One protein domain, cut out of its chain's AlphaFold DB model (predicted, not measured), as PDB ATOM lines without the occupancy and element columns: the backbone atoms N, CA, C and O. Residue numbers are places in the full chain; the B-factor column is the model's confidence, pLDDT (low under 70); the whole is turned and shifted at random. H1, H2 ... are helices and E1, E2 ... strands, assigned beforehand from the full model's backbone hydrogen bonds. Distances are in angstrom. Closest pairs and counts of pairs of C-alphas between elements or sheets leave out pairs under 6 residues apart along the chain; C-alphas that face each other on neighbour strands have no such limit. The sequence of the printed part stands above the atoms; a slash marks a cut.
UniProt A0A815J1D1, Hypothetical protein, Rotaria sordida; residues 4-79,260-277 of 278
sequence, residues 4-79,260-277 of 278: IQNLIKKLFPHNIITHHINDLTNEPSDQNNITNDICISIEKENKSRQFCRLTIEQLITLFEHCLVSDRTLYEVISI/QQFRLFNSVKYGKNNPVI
ATOM      1  N   ILE A   4     269.110 432.412 381.291       89.44
ATOM      2  CA  ILE A   4     268.389 432.568 382.563       89.44
ATOM      3  C   ILE A   4     268.240 434.027 382.986       89.44
ATOM      4  O   ILE A   4     267.173 434.419 383.446       89.44
ATOM      5  N   GLN A   5     269.269 434.859 382.832       87.94
ATOM      6  CA  GLN A   5     269.169 436.270 383.227       87.94
ATOM      7  C   GLN A   5     268.158 437.018 382.376       87.94
ATOM      8  O   GLN A   5     267.379 437.814 382.897       87.94
ATOM      9  N   ASN A   6     268.166 436.758 381.070       90.38
ATOM     10  CA  ASN A   6     267.191 437.348 380.166       90.38
ATOM     11  C   ASN A   6     265.779 436.865 380.505       90.38
ATOM     12  O   ASN A   6     264.846 437.665 380.487       90.38
ATOM     13  N   LEU A   7     265.632 435.589 380.867       92.38
ATOM     14  CA  LEU A   7     264.356 435.020 381.283       92.38
ATOM     15  C   LEU A   7     263.846 435.651 382.586       92.38
ATOM     16  O   LEU A   7     262.701 436.085 382.624       92.38
ATOM     17  N   ILE A   8     264.695 435.800 383.608       91.50
ATOM     18  CA  ILE A   8     264.337 436.472 384.869       91.50
ATOM     19  C   ILE A   8     263.935 437.925 384.611       91.50
ATOM     20  O   ILE A   8     262.878 438.340 385.067       91.50
ATOM     21  N   LYS A   9     264.710 438.687 383.829       92.00
ATOM     22  CA  LYS A   9     264.362 440.080 383.485       92.00
ATOM     23  C   LYS A   9     263.045 440.186 382.716       92.00
ATOM     24  O   LYS A   9     262.332 441.172 382.865       92.00
ATOM     25  N   LYS A  10     262.734 439.192 381.879       93.62
ATOM     26  CA  LYS A  10     261.493 439.143 381.102       93.62
ATOM     27  C   LYS A  10     260.285 438.798 381.975       93.62
ATOM     28  O   LYS A  10     259.243 439.422 381.815       93.62
ATOM     29  N   LEU A  11     260.411 437.797 382.845       91.75
ATOM     30  CA  LEU A  11     259.317 437.322 383.698       91.75
ATOM     31  C   LEU A  11     259.091 438.238 384.908       91.75
ATOM     32  O   LEU A  11     257.952 438.441 385.319       91.75
ATOM     33  N   PHE A  12     260.166 438.806 385.458       92.44
ATOM     34  CA  PHE A  12     260.176 439.555 386.716       92.44
ATOM     35  C   PHE A  12     260.981 440.862 386.558       92.44
ATOM     36  O   PHE A  12     262.064 441.010 387.128       92.44
ATOM     37  N   PRO A  13     260.484 441.836 385.771       86.50
ATOM     38  CA  PRO A  13     261.248 443.027 385.381       86.50
ATOM     39  C   PRO A  13     261.635 443.945 386.549       86.50
ATOM     40  O   PRO A  13     262.539 444.765 386.407       86.50
ATOM     41  N   HIS A  14     260.968 443.811 387.696       85.81
ATOM     42  CA  HIS A  14     261.248 444.589 388.904       85.81
ATOM     43  C   HIS A  14     262.263 443.919 389.843       85.81
ATOM     44  O   HIS A  14     262.706 444.552 390.800       85.81
ATOM     45  N   ASN A  15     262.657 442.665 389.592       82.69
ATOM     46  CA  ASN A  15     263.616 441.972 390.445       82.69
ATOM     47  C   ASN A  15     265.040 442.471 390.171       82.69
ATOM     48  O   ASN A  15     265.501 442.552 389.030       82.69
ATOM     49  N   ILE A  16     265.766 442.763 391.249       81.19
ATOM     50  CA  ILE A  16     267.154 443.215 391.182       81.19
ATOM     51  C   ILE A  16     268.066 442.012 390.920       81.19
ATOM     52  O   ILE A  16     268.035 441.014 391.642       81.19
ATOM     53  N   ILE A  17     268.919 442.141 389.901       81.50
ATOM     54  CA  ILE A  17     270.031 441.226 389.631       81.50
ATOM     55  C   ILE A  17     271.329 441.996 389.872       81.50
ATOM     56  O   ILE A  17     271.591 442.991 389.198       81.50
ATOM     57  N   THR A  18     272.151 441.523 390.803       84.94
ATOM     58  CA  THR A  18     273.426 442.150 391.186       84.94
ATOM     59  C   THR A  18     274.588 441.160 391.082       84.94
ATOM     60  O   THR A  18     274.408 439.941 391.021       84.94
ATOM     61  N   HIS A  19     275.808 441.688 391.055       83.31
ATOM     62  CA  HIS A  19     277.045 440.922 391.184       83.31
ATOM     63  C   HIS A  19     277.526 440.793 392.635       83.31
ATOM     64  O   HIS A  19     278.377 439.949 392.914       83.31
ATOM     65  N   HIS A  20     276.983 441.586 393.565       83.44
ATOM     66  CA  HIS A  20     277.397 441.585 394.962       83.44
ATOM     67  C   HIS A  20     276.293 441.025 395.852       83.44
ATOM     68  O   HIS A  20     275.231 441.608 396.025       83.44
ATOM     69  N   ILE A  21     276.580 439.883 396.473       82.44
ATOM     70  CA  ILE A  21     275.654 439.217 397.392       82.44
ATOM     71  C   ILE A  21     275.243 440.096 398.582       82.44
ATOM     72  O   ILE A  21     274.115 439.998 399.053       82.44
ATOM     73  N   ASN A  22     276.143 440.972 399.039       78.88
ATOM     74  CA  ASN A  22     275.903 441.849 400.182       78.88
ATOM     75  C   ASN A  22     274.739 442.818 399.932       78.88
ATOM     76  O   ASN A  22     274.027 443.147 400.879       78.88
ATOM     77  N   ASP A  23     274.496 443.195 398.675       71.56
ATOM     78  CA  ASP A  23     273.371 444.052 398.291       71.56
ATOM     79  C   ASP A  23     272.022 443.344 398.514       71.56
ATOM     80  O   ASP A  23     270.993 443.994 398.632       71.56
ATOM     81  N   LEU A  24     272.018 442.006 398.594       70.81
ATOM     82  CA  LEU A  24     270.821 441.183 398.782       70.81
ATOM     83  C   LEU A  24     270.735 440.525 400.159       70.81
ATOM     84  O   LEU A  24     269.724 439.889 400.452       70.81
ATOM     85  N   THR A  25     271.758 440.610 401.006       67.44
ATOM     86  CA  THR A  25     271.744 439.973 402.338       67.44
ATOM     87  C   THR A  25     271.718 440.967 403.495       67.44
ATOM     88  O   THR A  25     271.456 440.546 404.617       67.44
ATOM     89  N   ASN A  26     271.972 442.257 403.241       60.66
ATOM     90  CA  ASN A  26     272.097 443.291 404.277       60.66
ATOM     91  C   ASN A  26     270.855 444.178 404.458       60.66
ATOM     92  O   ASN A  26     270.917 445.131 405.233       60.66
ATOM     93  N   GLU A  27     269.744 443.913 403.767       56.19
ATOM     94  CA  GLU A  27     268.535 444.697 404.032       56.19
ATOM     95  C   GLU A  27     268.012 444.412 405.446       56.19
ATOM     96  O   GLU A  27     267.952 443.241 405.843       56.19
ATOM     97  N   PRO A  28     267.640 445.456 406.212       45.94
ATOM     98  CA  PRO A  28     267.001 445.277 407.502       45.94
ATOM     99  C   PRO A  28     265.750 444.438 407.282       45.94
ATOM    100  O   PRO A  28     264.892 444.796 406.477       45.94
ATOM    101  N   SER A  29     265.647 443.307 407.972       48.75
ATOM    102  CA  SER A  29     264.374 442.615 408.079       48.75
ATOM    103  C   SER A  29     263.409 443.577 408.765       48.75
ATOM    104  O   SER A  29     263.478 443.732 409.987       48.75
ATOM    105  N   ASP A  30     262.532 444.233 408.011       45.38
ATOM    106  CA  ASP A  30     261.295 444.738 408.588       45.38
ATOM    107  C   ASP A  30     260.619 443.519 409.214       45.38
ATOM    108  O   ASP A  30     260.130 442.626 408.522       45.38
ATOM    109  N   GLN A  31     260.668 443.442 410.546       45.84
ATOM    110  CA  GLN A  31     260.280 442.271 411.342       45.84
ATOM    111  C   GLN A  31     258.801 441.872 411.161       45.84
ATOM    112  O   GLN A  31     258.372 440.854 411.694       45.84
ATOM    113  N   ASN A  32     258.040 442.638 410.373       44.56
ATOM    114  CA  ASN A  32     256.619 442.451 410.117       44.56
ATOM    115  C   ASN A  32     256.287 441.844 408.743       44.56
ATOM    116  O   ASN A  32     255.129 441.504 408.524       44.56
ATOM    117  N   ASN A  33     257.258 441.664 407.840       45.16
ATOM    118  CA  ASN A  33     257.046 440.968 406.568       45.16
ATOM    119  C   ASN A  33     258.033 439.807 406.443       45.16
ATOM    120  O   ASN A  33     259.151 439.958 405.953       45.16
ATOM    121  N   ILE A  34     257.604 438.617 406.873       52.41
ATOM    122  CA  ILE A  34     258.262 437.365 406.490       52.41
ATOM    123  C   ILE A  34     257.987 437.178 404.995       52.41
ATOM    124  O   ILE A  34     257.026 436.527 404.594       52.41
ATOM    125  N   THR A  35     258.787 437.815 404.149       58.41
ATOM    126  CA  THR A  35     258.748 437.564 402.712       58.41
ATOM    127  C   THR A  35     259.276 436.149 402.479       58.41
ATOM    128  O   THR A  35     260.382 435.833 402.928       58.41
ATOM    129  N   ASN A  36     258.521 435.305 401.765       74.75
ATOM    130  CA  ASN A  36     258.926 433.959 401.312       74.75
ATOM    131  C   ASN A  36     260.019 434.011 400.220       74.75
ATOM    132  O   ASN A  36     260.067 433.186 399.306       74.75
ATOM    133  N   ASP A  37     260.891 435.007 400.310       86.38
ATOM    134  CA  ASP A  37     261.907 435.316 399.331       86.38
ATOM    135  C   ASP A  37     263.155 434.497 399.625       86.38
ATOM    136  O   ASP A  37     263.692 434.473 400.742       86.38
ATOM    137  N   ILE A  38     263.653 433.869 398.574       89.50
ATOM    138  CA  ILE A  38     264.915 433.154 398.557       89.50
ATOM    139  C   ILE A  38     265.943 433.973 397.782       89.50
ATOM    140  O   ILE A  38     265.661 434.557 396.734       89.50
ATOM    141  N   CYS A  39     267.165 434.015 398.302       92.62
ATOM    142  CA  CYS A  39     268.297 434.529 397.549       92.62
ATOM    143  C   CYS A  39     268.855 433.377 396.716       92.62
ATOM    144  O   CYS A  39     269.178 432.318 397.258       92.62
ATOM    145  N   ILE A  40     268.964 433.580 395.408       95.00
ATOM    146  CA  ILE A  40     269.555 432.610 394.498       95.00
ATOM    147  C   ILE A  40     270.795 433.195 393.834       95.00
ATOM    148  O   ILE A  40     270.904 434.402 393.616       95.00
ATOM    149  N   SER A  41     271.729 432.317 393.488       95.44
ATOM    150  CA  SER A  41     272.845 432.639 392.613       95.44
ATOM    151  C   SER A  41     272.752 431.853 391.310       95.44
ATOM    152  O   SER A  41     272.328 430.696 391.289       95.44
ATOM    153  N   ILE A  42     273.132 432.514 390.224       95.38
ATOM    154  CA  ILE A  42     273.118 432.001 388.858       95.38
ATOM    155  C   ILE A  42     274.577 431.814 388.449       95.38
ATOM    156  O   ILE A  42     275.312 432.799 388.332       95.38
ATOM    157  N   GLU A  43     275.003 430.567 388.267       95.12
ATOM    158  CA  GLU A  43     276.348 430.242 387.793       95.12
ATOM    159  C   GLU A  43     276.448 430.449 386.280       95.12
ATOM    160  O   GLU A  43     275.596 429.999 385.512       95.12
ATOM    161  N   LYS A  44     277.510 431.137 385.866       91.12
ATOM    162  CA  LYS A  44     277.809 431.462 384.474       91.12
ATOM    163  C   LYS A  44     279.056 430.736 383.989       91.12
ATOM    164  O   LYS A  44     279.765 430.067 384.751       91.12
ATOM    165  N   GLU A  45     279.390 430.997 382.730       87.56
ATOM    166  CA  GLU A  45     280.714 430.728 382.190       87.56
ATOM    167  C   GLU A  45     281.808 431.291 383.124       87.56
ATOM    168  O   GLU A  45     281.655 432.343 383.761       87.56
ATOM    169  N   ASN A  46     282.904 430.542 383.264       88.06
ATOM    170  CA  ASN A  46     284.014 430.814 384.189       88.06
ATOM    171  C   ASN A  46     283.676 430.740 385.690       88.06
ATOM    172  O   ASN A  46     284.434 431.258 386.509       88.06
ATOM    173  N   LYS A  47     282.565 430.089 386.077       87.56
ATOM    174  CA  LYS A  47     282.109 429.950 387.481       87.56
ATOM    175  C   LYS A  47     281.816 431.286 388.175       87.56
ATOM    176  O   LYS A  47     281.681 431.341 389.400       87.56
ATOM    177  N   SER A  48     281.728 432.368 387.402       91.81
ATOM    178  CA  SER A  48     281.268 433.658 387.903       91.81
ATOM    179  C   SER A  48     279.781 433.579 388.237       91.81
ATOM    180  O   SER A  48     279.063 432.713 387.727       91.81
ATOM    181  N   ARG A  49     279.315 434.451 389.136       93.31
ATOM    182  CA  ARG A  49     277.937 434.405 389.624       93.31
ATOM    183  C   ARG A  49     277.287 435.771 389.642       93.31
ATOM    184  O   ARG A  49     277.942 436.796 389.830       93.31
ATOM    185  N   GLN A  50     275.984 435.745 389.437       93.50
ATOM    186  CA  GLN A  50     275.079 436.843 389.741       93.50
ATOM    187  C   GLN A  50     274.056 436.365 390.751       93.50
ATOM    188  O   GLN A  50     273.806 435.167 390.863       93.50
ATOM    189  N   PHE A  51     273.472 437.310 391.465       93.62
ATOM    190  CA  PHE A  51     272.539 437.041 392.537       93.62
ATOM    191  C   PHE A  51     271.237 437.783 392.277       93.62
ATOM    192  O   PHE A  51     271.247 438.907 391.770       93.62
ATOM    193  N   CYS A  52     270.125 437.161 392.641       92.81
ATOM    194  CA  CYS A  52     268.823 437.807 392.671       92.81
ATOM    195  C   CYS A  52     267.968 437.210 393.788       92.81
ATOM    196  O   CYS A  52     268.196 436.083 394.230       92.81
ATOM    197  N   ARG A  53     266.973 437.969 394.239       91.50
ATOM    198  CA  ARG A  53     265.914 437.444 395.103       91.50
ATOM    199  C   ARG A  53     264.724 437.045 394.248       91.50
ATOM    200  O   ARG A  53     264.394 437.766 393.308       91.50
ATOM    201  N   LEU A  54     264.117 435.911 394.563       92.50
ATOM    202  CA  LEU A  54     262.865 435.441 393.979       92.50
ATOM    203  C   LEU A  54     261.954 434.960 395.109       92.50
ATOM    204  O   LEU A  54     262.454 434.417 396.094       92.50
ATOM    205  N   THR A  55     260.638 435.071 394.950       92.19
ATOM    206  CA  THR A  55     259.718 434.257 395.760       92.19
ATOM    207  C   THR A  55     259.799 432.787 395.326       92.19
ATOM    208  O   THR A  55     260.304 432.471 394.239       92.19
ATOM    209  N   ILE A  56     259.276 431.865 396.136       91.88
ATOM    210  CA  ILE A  56     259.175 430.448 395.746       91.88
ATOM    211  C   ILE A  56     258.325 430.278 394.475       91.88
ATOM    212  O   ILE A  56     258.702 429.523 393.581       91.88
ATOM    213  N   GLU A  57     257.222 431.013 394.342       93.62
ATOM    214  CA  GLU A  57     256.338 430.975 393.169       93.62
ATOM    215  C   GLU A  57     257.049 431.483 391.909       93.62
ATOM    216  O   GLU A  57     256.927 430.886 390.836       93.62
ATOM    217  N   GLN A  58     257.844 432.550 392.038       94.81
ATOM    218  CA  GLN A  58     258.680 433.047 390.946       94.81
ATOM    219  C   GLN A  58     259.739 432.016 390.536       94.81
ATOM    220  O   GLN A  58     259.965 431.817 389.341       94.81
ATOM    221  N   LEU A  59     260.363 431.323 391.497       94.69
ATOM    222  CA  LEU A  59     261.320 430.254 391.202       94.69
ATOM    223  C   LEU A  59     260.653 429.083 390.461       94.69
ATOM    224  O   LEU A  59     261.210 428.590 389.479       94.69
ATOM    225  N   ILE A  60     259.464 428.658 390.894       94.75
ATOM    226  CA  ILE A  60     258.697 427.593 390.227       94.75
ATOM    227  C   ILE A  60     258.347 428.016 388.796       94.75
ATOM    228  O   ILE A  60     258.638 427.283 387.852       94.75
ATOM    229  N   THR A  61     257.836 429.236 388.617       95.75
ATOM    230  CA  THR A  61     257.508 429.793 387.293       95.75
ATOM    231  C   THR A  61     258.744 429.840 386.388       95.75
ATOM    232  O   THR A  61     258.674 429.510 385.203       95.75
ATOM    233  N   LEU A  62     259.908 430.213 386.936       95.44
ATOM    234  CA  LEU A  62     261.176 430.191 386.206       95.44
ATOM    235  C   LEU A  62     261.532 428.771 385.745       95.44
ATOM    236  O   LEU A  62     261.968 428.595 384.608       95.44
ATOM    237  N   PHE A  63     261.340 427.763 386.600       95.00
ATOM    238  CA  PHE A  63     261.620 426.364 386.268       95.00
ATOM    239  C   PHE A  63     260.708 425.845 385.153       95.00
ATOM    240  O   PHE A  63     261.185 425.120 384.283       95.00
ATOM    241  N   GLU A  64     259.436 426.238 385.130       95.69
ATOM    242  CA  GLU A  64     258.488 425.866 384.068       95.69
ATOM    243  C   GLU A  64     258.898 426.405 382.688       95.69
ATOM    244  O   GLU A  64     258.632 425.768 381.671       95.69
ATOM    245  N   HIS A  65     259.600 427.540 382.647       95.31
ATOM    246  CA  HIS A  65     260.024 428.209 381.412       95.31
ATOM    247  C   HIS A  65     261.498 427.966 381.043       95.31
ATOM    248  O   HIS A  65     261.999 428.545 380.077       95.31
ATOM    249  N   CYS A  66     262.214 427.141 381.809       92.56
ATOM    250  CA  CYS A  66     263.650 426.921 381.661       92.56
ATOM    251  C   CYS A  66     263.962 425.428 381.534       92.56
ATOM    252  O   CYS A  66     263.536 424.624 382.367       92.56
ATOM    253  N   LEU A  67     264.742 425.042 380.519       93.50
ATOM    254  CA  LEU A  67     265.212 423.664 380.370       93.50
ATOM    255  C   LEU A  67     266.146 423.292 381.522       93.50
ATOM    256  O   LEU A  67     266.925 424.118 381.987       93.50
ATOM    257  N   VAL A  68     266.118 422.030 381.954       93.81
ATOM    258  CA  VAL A  68     266.971 421.528 383.051       93.81
ATOM    259  C   VAL A  68     268.460 421.808 382.807       93.81
ATOM    260  O   VAL A  68     269.166 422.189 383.736       93.81
ATOM    261  N   SER A  69     268.925 421.691 381.561       92.62
ATOM    262  CA  SER A  69     270.316 421.968 381.166       92.62
ATOM    263  C   SER A  69     270.747 423.417 381.381       92.62
ATOM    264  O   SER A  69     271.939 423.682 381.518       92.62
ATOM    265  N   ASP A  70     269.791 424.345 381.423       92.25
ATOM    266  CA  ASP A  70     270.062 425.768 381.593       92.25
ATOM    267  C   ASP A  70     269.957 426.200 383.058       92.25
ATOM    268  O   ASP A  70     270.455 427.268 383.405       92.25
ATOM    269  N   ARG A  71     269.348 425.378 383.931       95.00
ATOM    270  CA  ARG A  71     269.120 425.656 385.362       95.00
ATOM    271  C   ARG A  71     270.424 425.605 386.155       95.00
ATOM    272  O   ARG A  71     270.670 424.678 386.917       95.00
ATOM    273  N   THR A  72     271.269 426.619 386.026       95.38
ATOM    274  CA  THR A  72     272.536 426.745 386.769       95.38
ATOM    275  C   THR A  72     272.355 427.485 388.098       95.38
ATOM    276  O   THR A  72     273.092 428.415 388.435       95.38
ATOM    277  N   LEU A  73     271.319 427.097 388.847       96.44
ATOM    278  CA  LEU A  73     270.796 427.854 389.984       96.44
ATOM    279  C   LEU A  73     271.152 427.222 391.334       96.44
ATOM    280  O   LEU A  73     271.021 426.009 391.532       96.44
ATOM    281  N   TYR A  74     271.528 428.075 392.283       96.38
ATOM    282  CA  TYR A  74     271.885 427.712 393.651       96.38
ATOM    283  C   TYR A  74     271.117 428.585 394.637       96.38
ATOM    284  O   TYR A  74     271.038 429.795 394.443       96.38
ATOM    285  N   GLU A  75     270.622 428.000 395.719       95.12
ATOM    286  CA  GLU A  75     270.201 428.741 396.901       95.12
ATOM    287  C   GLU A  75     271.424 429.352 397.582       95.12
ATOM    288  O   GLU A  75     272.477 428.723 397.686       95.12
ATOM    289  N   VAL A  76     271.281 430.579 398.064       94.19
ATOM    290  CA  VAL A  76     272.263 431.239 398.916       94.19
ATOM    291  C   VAL A  76     271.782 431.155 400.361       94.19
ATOM    292  O   VAL A  76     270.885 431.891 400.778       94.19
ATOM    293  N   ILE A  77     272.418 430.290 401.144       91.12
ATOM    294  CA  ILE A  77     272.124 430.112 402.565       91.12
ATOM    295  C   ILE A  77     272.816 431.232 403.351       91.12
ATOM    296  O   ILE A  77     274.044 431.267 403.480       91.12
ATOM    297  N   SER A  78     272.022 432.167 403.875       85.25
ATOM    298  CA  SER A  78     272.535 433.284 404.675       85.25
ATOM    299  C   SER A  78     273.086 432.811 406.021       85.25
ATOM    300  O   SER A  78     272.481 431.987 406.702       85.25
ATOM    301  N   ILE A  79     274.192 433.418 406.462       84.50
ATOM    302  CA  ILE A  79     274.739 433.204 407.812       84.50
ATOM    303  C   ILE A  79     273.843 433.772 408.924       84.50
ATOM    304  O   ILE A  79     274.003 433.405 410.079       84.50
ATOM    305  N   GLN A 260     276.852 430.225 401.928       89.81
ATOM    306  CA  GLN A 260     276.998 428.952 401.242       89.81
ATOM    307  C   GLN A 260     276.022 428.862 400.074       89.81
ATOM    308  O   GLN A 260     274.845 429.196 400.194       89.81
ATOM    309  N   GLN A 261     276.522 428.365 398.950       92.38
ATOM    310  CA  GLN A 261     275.720 428.159 397.757       92.38
ATOM    311  C   GLN A 261     275.371 426.688 397.635       92.38
ATOM    312  O   GLN A 261     276.251 425.834 397.511       92.38
ATOM    313  N   PHE A 262     274.081 426.399 397.677       93.88
ATOM    314  CA  PHE A 262     273.551 425.051 397.687       93.88
ATOM    315  C   PHE A 262     272.754 424.812 396.410       93.88
ATOM    316  O   PHE A 262     271.809 425.538 396.111       93.88
ATOM    317  N   ARG A 263     273.174 423.845 395.590       96.06
ATOM    318  CA  ARG A 263     272.566 423.653 394.266       96.06
ATOM    319  C   ARG A 263     271.106 423.227 394.413       96.06
ATOM    320  O   ARG A 263     270.823 422.270 395.131       96.06
ATOM    321  N   LEU A 264     270.209 423.928 393.720       96.19
ATOM    322  CA  LEU A 264     268.774 423.661 393.795       96.19
ATOM    323  C   LEU A 264     268.412 422.315 393.150       96.19
ATOM    324  O   LEU A 264     269.123 421.805 392.280       96.19
ATOM    325  N   PHE A 265     267.271 421.761 393.558       95.69
ATOM    326  CA  PHE A 265     266.640 420.628 392.880       95.69
ATOM    327  C   PHE A 265     266.471 420.919 391.381       95.69
ATOM    328  O   PHE A 265     266.164 422.046 390.998       95.69
ATOM    329  N   ASN A 266     266.683 419.915 390.530       96.12
ATOM    330  CA  ASN A 266     266.677 420.018 389.070       96.12
ATOM    331  C   ASN A 266     267.658 421.042 388.470       96.12
ATOM    332  O   ASN A 266     267.572 421.321 387.275       96.12
ATOM    333  N   SER A 267     268.605 421.570 389.248       96.88
ATOM    334  CA  SER A 267     269.673 422.424 388.730       96.88
ATOM    335  C   SER A 267     270.939 421.632 388.416       96.88
ATOM    336  O   SER A 267     271.297 420.672 389.104       96.88
ATOM    337  N   VAL A 268     271.665 422.080 387.397       96.00
ATOM    338  CA  VAL A 268     272.958 421.545 386.957       96.00
ATOM    339  C   VAL A 268     274.102 422.497 387.324       96.00
ATOM    340  O   VAL A 268     273.890 423.658 387.660       96.00
ATOM    341  N   LYS A 269     275.342 421.998 387.282       95.00
ATOM    342  CA  LYS A 269     276.532 422.869 387.236       95.00
ATOM    343  C   LYS A 269     276.656 423.436 385.821       95.00
ATOM    344  O   LYS A 269     276.324 422.726 384.870       95.00
ATOM    345  N   TYR A 270     277.173 424.653 385.663       93.56
ATOM    346  CA  TYR A 270     277.366 425.233 384.330       93.56
ATOM    347  C   TYR A 270     278.204 424.307 383.432       93.56
ATOM    348  O   TYR A 270     279.248 423.789 383.843       93.56
ATOM    349  N   GLY A 271     277.725 424.063 382.209       91.25
ATOM    350  CA  GLY A 271     278.372 423.172 381.240       91.25
ATOM    351  C   GLY A 271     278.313 421.680 381.592       91.25
ATOM    352  O   GLY A 271     279.033 420.879 380.996       91.25
ATOM    353  N   LYS A 272     277.493 421.279 382.571       92.00
ATOM    354  CA  LYS A 272     277.260 419.878 382.942       92.00
ATOM    355  C   LYS A 272     275.796 419.517 382.722       92.00
ATOM    356  O   LYS A 272     274.917 420.354 382.868       92.00
ATOM    357  N   ASN A 273     275.537 418.243 382.441       91.88
ATOM    358  CA  ASN A 273     274.185 417.714 382.275       91.88
ATOM    359  C   ASN A 273     273.888 416.649 383.338       91.88
ATOM    360  O   ASN A 273     273.652 415.487 383.026       91.88
ATOM    361  N   ASN A 274     274.015 417.039 384.606       94.81
ATOM    362  CA  ASN A 274     273.754 416.164 385.746       94.81
ATOM    363  C   ASN A 274     272.967 416.930 386.822       94.81
ATOM    364  O   ASN A 274     273.587 417.624 387.652       94.81
ATOM    365  N   PRO A 275     271.625 416.914 386.730       96.06
ATOM    366  CA  PRO A 275     270.767 417.644 387.645       96.06
ATOM    367  C   PRO A 275     270.728 416.982 389.020       96.06
ATOM    368  O   PRO A 275     270.931 415.780 389.158       96.06
ATOM    369  N   VAL A 276     270.442 417.783 390.041       96.25
ATOM    370  CA  VAL A 276     270.148 417.278 391.387       96.25
ATOM    371  C   VAL A 276     268.735 416.692 391.404       96.25
ATOM    372  O   VAL A 276     267.778 417.421 391.148       96.25
ATOM    373  N   ILE A 277     268.587 415.410 391.727       95.81
ATOM    374  CA  ILE A 277     267.304 414.677 391.719       95.81
ATOM    375  C   ILE A 277     267.133 413.847 393.002       95.81
ATOM    376  O   ILE A 277     268.142 413.577 393.635       95.81
TER     377      ILE A 277
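AT A GLANCE: This is residues 4 to 79 and 260 to 277 of the 278 residues of the protein "Hypothetical protein" of Rotaria sordida (UniProt A0A815J1D1). You will find a small, strongly twisted wall of four antiparallel strands, with H3 beside it at the sheet's level, H1 grazing it and little H2 near E1 and E2. Residues 26 to 34 stick out from this body and lengthen the whole. The printed part has 94 residues, under half in named elements, in the order H1 H2 E1 E2 H3 E3 E4; the sheet order is E2 E1 E3 E4. Its class is mixed, helices and strands; it is compact, radius of gyration of the C-alphas 13.1 A, yet elongated, spanning 41 by 24 by 24 A.

IN THESE COORDINATES: Find C-alpha 4 at (268.389, 432.568, 382.563), where H1 begins, residues 4 to 11. Next come H2, residues 22 to 25, E1, residues 37 to 43, and E2, residues 49 to 55, both strands 19.2 A long. H3, residues 56 to 64, runs 12.6 A; E3 is residues 73 to 77, and E4, residues 260 to 263, ends at (272.566, 423.653, 394.266).

HOW THE PARTS SIT: Hairpin E1 and E2 has N 40 and O 52 at 2.9 A. E1 and E3 have N 41 and O 74 at 2.8 A; E3 and E4 have N 75 and O 262 at 2.8 A. E2, H3 and E3 form a split strand-helix-strand unit, two strands of one sheet that are not neighbours, with a helix between them along the chain and E1 between them in the sheet; its crossover is right-handed. H1 and H3 only just touch, with 3 pairs of C-alphas within 8 A, closest Ile 8 and Leu 62 at 7.2 A. H2's height over the sheet is 8.6 A. Every O i to N i+4 pair is within hydrogen-bond range in H1 and H3; H2 is too short for one.

THE WHOLE: Residues 80 to 259 are cut out, C-alphas 79 and 260 being 8.1 A apart. The link H2 to E1 is long; residues 25 to 35 are under pLDDT 70.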